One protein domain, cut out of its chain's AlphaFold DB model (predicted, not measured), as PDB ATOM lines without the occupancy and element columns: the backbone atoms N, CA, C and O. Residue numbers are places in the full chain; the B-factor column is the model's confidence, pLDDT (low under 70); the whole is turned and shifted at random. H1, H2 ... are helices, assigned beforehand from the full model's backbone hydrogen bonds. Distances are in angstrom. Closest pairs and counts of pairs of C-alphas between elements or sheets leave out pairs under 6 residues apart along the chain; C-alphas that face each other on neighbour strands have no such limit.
ATOM      1  N   ILE A  42     -46.297  -9.391 101.435       84.06
ATOM      2  CA  ILE A  42     -45.741  -9.276 100.072       84.06
ATOM      3  C   ILE A  42     -46.844  -8.896  99.078       84.06
ATOM      4  O   ILE A  42     -46.613  -8.084  98.185       84.06
ATOM      5  N   ASN A  43     -48.048  -9.452  99.243       88.06
ATOM      6  CA  ASN A  43     -49.187  -9.151  98.381       88.06
ATOM      7  C   ASN A  43     -49.581  -7.676  98.477       88.06
ATOM      8  O   ASN A  43     -49.830  -7.057  97.447       88.06
ATOM      9  N   THR A  44     -49.570  -7.101  99.683       87.88
ATOM     10  CA  THR A  44     -49.840  -5.674  99.900       87.88
ATOM     11  C   THR A  44     -48.828  -4.816  99.144       87.88
ATOM     12  O   THR A  44     -49.230  -3.991  98.335       87.88
ATOM     13  N   ALA A  45     -47.526  -5.078  99.308       87.50
ATOM     14  CA  ALA A  45     -46.482  -4.343  98.590       87.50
ATOM     15  C   ALA A  45     -46.617  -4.481  97.062       87.50
ATOM     16  O   ALA A  45     -46.511  -3.501  96.328       87.50
ATOM     17  N   LYS A  46     -46.907  -5.694  96.574       91.25
ATOM     18  CA  LYS A  46     -47.112  -5.969  95.147       91.25
ATOM     19  C   LYS A  46     -48.317  -5.216  94.582       91.25
ATOM     20  O   LYS A  46     -48.237  -4.693  93.474       91.25
ATOM     21  N   ASN A  47     -49.420  -5.152  95.322       92.25
ATOM     22  CA  ASN A  47     -50.611  -4.410  94.914       92.25
ATOM     23  C   ASN A  47     -50.365  -2.894  94.933       92.25
ATOM     24  O   ASN A  47     -50.788  -2.211  94.006       92.25
ATOM     25  N   THR A  48     -49.623  -2.375  95.919       90.62
ATOM     26  CA  THR A  48     -49.208  -0.963  95.949       90.62
ATOM     27  C   THR A  48     -48.363  -0.600  94.729       90.62
ATOM     28  O   THR A  48     -48.647   0.401  94.076       90.62
ATOM     29  N   LEU A  49     -47.377  -1.430  94.368       93.88
ATOM     30  CA  LEU A  49     -46.561  -1.213  93.169       93.88
ATOM     31  C   LEU A  49     -47.415  -1.188  91.896       93.88
ATOM     32  O   LEU A  49     -47.303  -0.246  91.118       93.88
ATOM     33  N   LYS A  50     -48.342  -2.142  91.737       95.25
ATOM     34  CA  LYS A  50     -49.288  -2.151  90.608       95.25
ATOM     35  C   LYS A  50     -50.149  -0.887  90.539       95.25
ATOM     36  O   LYS A  50     -50.410  -0.386  89.452       95.25
ATOM     37  N   GLY A  51     -50.602  -0.377  91.685       93.94
ATOM     38  CA  GLY A  51     -51.369   0.869  91.749       93.94
ATOM     39  C   GLY A  51     -50.557   2.071  91.262       93.94
ATOM     40  O   GLY A  51     -51.046   2.855  90.451       93.94
ATOM     41  N   ILE A  52     -49.296   2.177  91.690       94.56
ATOM     42  CA  ILE A  52     -48.371   3.232  91.248       94.56
ATOM     43  C   ILE A  52     -48.108   3.130  89.738       94.56
ATOM     44  O   ILE A  52     -48.187   4.135  89.032       94.56
ATOM     45  N   GLU A  53     -47.843   1.923  89.232       95.62
ATOM     46  CA  GLU A  53     -47.651   1.666  87.799       95.62
ATOM     47  C   GLU A  53     -48.888   2.057  86.979       95.62
ATOM     48  O   GLU A  53     -48.756   2.680  85.926       95.62
ATOM     49  N   CYS A  54     -50.086   1.748  87.482       93.12
ATOM     50  CA  CYS A  54     -51.351   2.112  86.852       93.12
ATOM     51  C   CYS A  54     -51.514   3.637  86.744       93.12
ATOM     52  O   CYS A  54     -51.727   4.155  85.649       93.12
ATOM     53  N   ILE A  55     -51.324   4.372  87.846       92.94
ATOM     54  CA  ILE A  55     -51.407   5.844  87.856       92.94
ATOM     55  C   ILE A  55     -50.391   6.453  86.883       92.94
ATOM     56  O   ILE A  55     -50.714   7.375  86.132       92.94
ATOM     57  N   TYR A  56     -49.169   5.920  86.856       92.44
ATOM     58  CA  TYR A  56     -48.135   6.392  85.942       92.44
ATOM     59  C   TYR A  56     -48.483   6.119  84.470       92.44
ATOM     60  O   TYR A  56     -48.252   6.964  83.600       92.44
ATOM     61  N   ALA A  57     -49.074   4.959  84.176       91.75
ATOM     62  CA  ALA A  57     -49.561   4.630  82.841       91.75
ATOM     63  C   ALA A  57     -50.676   5.589  82.389       91.75
ATOM     64  O   ALA A  57     -50.635   6.058  81.248       91.75
ATOM     65  N   LEU A  58     -51.611   5.936  83.283       90.38
ATOM     66  CA  LEU A  58     -52.660   6.930  83.025       90.38
ATOM     67  C   LEU A  58     -52.069   8.306  82.728       90.38
ATOM     68  O   LEU A  58     -52.369   8.891  81.690       90.38
ATOM     69  N   TYR A  59     -51.136   8.772  83.560       87.81
ATOM     70  CA  TYR A  59     -50.436  10.036  83.334       87.81
ATOM     71  C   TYR A  59     -49.755  10.080  81.955       87.81
ATOM     72  O   TYR A  59     -49.876  11.051  81.205       87.81
ATOM     73  N   LYS A  60     -49.063   8.999  81.574       89.06
ATOM     74  CA  LYS A  60     -48.383   8.901  80.275       89.06
ATOM     75  C   LYS A  60     -49.365   8.876  79.102       89.06
ATOM     76  O   LYS A  60     -49.055   9.434  78.048       89.06
ATOM     77  N   LYS A  61     -50.525   8.233  79.265       87.50
ATOM     78  CA  LYS A  61     -51.600   8.209  78.266       87.50
ATOM     79  C   LYS A  61     -52.182   9.610  78.073       87.50
ATOM     80  O   LYS A  61     -52.214  10.077  76.938       87.50
ATOM     81  N   ASN A  62     -52.518  10.292  79.167       84.44
ATOM     82  CA  ASN A  62     -53.054  11.651  79.162       84.44
ATOM     83  C   ASN A  62     -52.093  12.639  78.463       84.44
ATOM     84  O   ASN A  62     -52.485  13.346  77.532       84.44
ATOM     85  N   ARG A  63     -50.793  12.568  78.795       82.12
ATOM     86  CA  ARG A  63     -49.737  13.362  78.141       82.12
ATOM     87  C   ARG A  63     -49.644  13.120  76.629       82.12
ATOM     88  O   ARG A  63     -49.342  14.045  75.884       82.12
ATOM     89  N   ARG A  64     -49.864  11.886  76.160       83.81
ATOM     90  CA  ARG A  64     -49.838  11.548  74.723       83.81
ATOM     91  C   ARG A  64     -51.093  11.998  73.984       83.81
ATOM     92  O   ARG A  64     -50.998  12.312  72.806       83.81
ATOM     93  N   SER A  65     -52.242  12.034  74.657       79.94
ATOM     94  CA  SER A  65     -53.508  12.472  74.060       79.94
ATOM     95  C   SER A  65     -53.628  13.989  73.868       79.94
ATOM     96  O   SER A  65     -54.672  14.434  73.405       79.94
ATOM     97  N   LEU A  66     -52.591  14.776  74.207       67.00
ATOM     98  CA  LEU A  66     -52.554  16.245  74.075       67.00
ATOM     99  C   LEU A  66     -53.774  16.950  74.700       67.00
ATOM    100  O   LEU A  66     -54.148  18.045  74.283       67.00
ATOM    101  N   GLN A  67     -54.401  16.332  75.706       65.38
ATOM    102  CA  GLN A  67     -55.509  16.963  76.404       65.38
ATOM    103  C   GLN A  67     -54.980  18.150  77.212       65.38
ATOM    104  O   GLN A  67     -54.023  18.033  77.971       65.38
ATOM    105  N   ILE A  68     -55.620  19.300  77.014       62.28
ATOM    106  CA  ILE A  68     -55.234  20.615  77.550       62.28
ATOM    107  C   ILE A  68     -55.636  20.744  79.041       62.28
ATOM    108  O   ILE A  68     -55.335  21.732  79.703       62.28
ATOM    109  N   TYR A  69     -56.329  19.738  79.584       63.97
ATOM    110  CA  TYR A  69     -56.827  19.719  80.957       63.97
ATOM    111  C   TYR A  69     -55.751  19.327  81.977       63.97
ATOM    112  O   TYR A  69     -54.833  18.557  81.700       63.97
ATOM    113  N   VAL A  70     -55.916  19.822  83.207       75.31
ATOM    114  CA  VAL A  70     -55.119  19.411  84.369       75.31
ATOM    115  C   VAL A  70     -55.434  17.945  84.685       75.31
ATOM    116  O   VAL A  70     -56.542  17.616  85.106       75.31
ATOM    117  N   PHE A  71     -54.467  17.054  84.457       83.38
ATOM    118  CA  PHE A  71     -54.601  15.624  84.737       83.38
ATOM    119  C   PHE A  71     -54.962  15.367  86.208       83.38
ATOM    120  O   PHE A  71     -54.251  15.801  87.116       83.38
ATOM    121  N   SER A  72     -56.035  14.606  86.434       88.19
ATOM    122  CA  SER A  72     -56.464  14.158  87.760       88.19
ATOM    123  C   SER A  72     -56.584  12.629  87.785       88.19
ATOM    124  O   SER A  72     -57.528  12.087  87.200       88.19
ATOM    125  N   PRO A  73     -55.673  11.912  88.481       87.00
ATOM    126  CA  PRO A  73     -55.725  10.454  88.594       87.00
ATOM    127  C   PRO A  73     -57.056   9.940  89.151       87.00
ATOM    128  O   PRO A  73     -57.588   8.956  88.651       87.00
ATOM    129  N   CYS A  74     -57.609  10.605  90.171       89.38
ATOM    130  CA  CYS A  74     -58.853  10.179  90.815       89.38
ATOM    131  C   CYS A  74     -60.043  10.246  89.854       89.38
ATOM    132  O   CYS A  74     -60.887   9.353  89.855       89.38
ATOM    133  N   HIS A  75     -60.093  11.287  89.021       88.38
ATOM    134  CA  HIS A  75     -61.147  11.453  88.029       88.38
ATOM    135  C   HIS A  75     -61.048  10.394  86.926       88.38
ATOM    136  O   HIS A  75     -62.040   9.731  86.637       88.38
ATOM    137  N   GLU A  76     -59.851  10.171  86.369       87.75
ATOM    138  CA  GLU A  76     -59.652   9.138  85.342       87.75
ATOM    139  C   GLU A  76     -59.961   7.732  85.867       87.75
ATOM    140  O   GLU A  76     -60.644   6.961  85.195       87.75
ATOM    141  N   ILE A  77     -59.536   7.409  87.092       90.94
ATOM    142  CA  ILE A  77     -59.865   6.124  87.721       90.94
ATOM    143  C   ILE A  77     -61.378   6.005  87.950       90.94
ATOM    144  O   ILE A  77     -61.943   4.950  87.681       90.94
ATOM    145  N   SER A  78     -62.051   7.068  88.403       91.19
ATOM    146  CA  SER A  78     -63.508   7.059  88.597       91.19
ATOM    147  C   SER A  78     -64.268   6.831  87.290       91.19
ATOM    148  O   SER A  78     -65.240   6.083  87.295       91.19
ATOM    149  N   ILE A  79     -63.830   7.438  86.181       87.19
ATOM    150  CA  ILE A  79     -64.402   7.178  84.850       87.19
ATOM    151  C   ILE A  79     -64.197   5.710  84.478       87.19
ATOM    152  O   ILE A  79     -65.146   5.048  84.067       87.19
ATOM    153  N   MET A  80     -62.984   5.180  84.660       88.06
ATOM    154  CA  MET A  80     -62.675   3.787  84.328       88.06
ATOM    155  C   MET A  80     -63.469   2.771  85.152       88.06
ATOM    156  O   MET A  80     -63.757   1.699  84.644       88.06
ATOM    157  N   LEU A  81     -63.782   3.080  86.413       90.62
ATOM    158  CA  LEU A  81     -64.576   2.213  87.289       90.62
ATOM    159  C   LEU A  81     -66.086   2.318  87.041       90.62
ATOM    160  O   LEU A  81     -66.821   1.417  87.435       90.62
ATOM    161  N   ALA A  82     -66.547   3.416  86.444       89.56
ATOM    162  CA  ALA A  82     -67.946   3.626  86.076       89.56
ATOM    163  C   ALA A  82     -68.289   3.108  84.666       89.56
ATOM    164  O   ALA A  82     -69.463   3.101  84.297       89.56
ATOM    165  N   SER A  83     -67.270   2.717  83.892       69.75
ATOM    166  CA  SER A  83     -67.371   2.131  82.547       69.75
ATOM    167  C   SER A  83     -67.411   0.608  82.617       69.75
ATOM    168  O   SER A  83     -68.146   0.009  81.805       69.75
TER     169      SER A  83
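What this domain is: This is residues 42 to 83 of the 83 residues of the protein "IS431mec-like transposase" of Staphylococcus massiliensis S46 (UniProt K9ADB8). What shape does the backbone make? One long helix, H1, makes the long axis; after it the chain loops round and folds back, and a shorter helix, H2, sticks out sideways from H1 with residues 78 to 82, its first residue near Ile 55 of H1. The two make a lopsided T, in which residues 42 to 53 of H1 stand free, and so do residues 64 to 69, of which residue 64 belongs to H1. What is it made of, and how large is it? The printed part has 42 residues with two named helices, H1 then H2, and no named strand; its class is all helix. It is loose, with a radius of gyration of the C-alphas of 11.9 A, and elongated, spanning 39 by 21 by 14 A.

How they stand to each other: Where do the helices meet? H1, residues 42 to 64, touches H2, residues 73 to 82, with residues 55 to 59 alone. The closest C-alphas of the two, those of Ile 55 and Pro 73, are 6.4 A apart. How do they stand to each other? Their lines are about perpendicular, at 81 degrees. What do the backbones show? In H1 and H2 every O i to N i+4 pair is within hydrogen-bond range.

Where its parts are: Where is H1? It begins at C-alpha 42, (-45.741, -9.276, 100.072), and is 33.1 A long from first to last C-alpha. Where is H2? It is 14.2 A long from first to last C-alpha, and ends at C-alpha 82, (-67.946, 3.626, 86.076).

The domain as a whole: Which C-alphas are farthest apart? Those of Ile 42 and Ile 68, at 38.6 A. Is the printed part whole? It has no cut, and the link from H1 to H2, 8 residues, is short. Where is confidence low? The pLDDT is under 70 at residues 66 to 69 and residue 83; the mean of the printed part is 86.1.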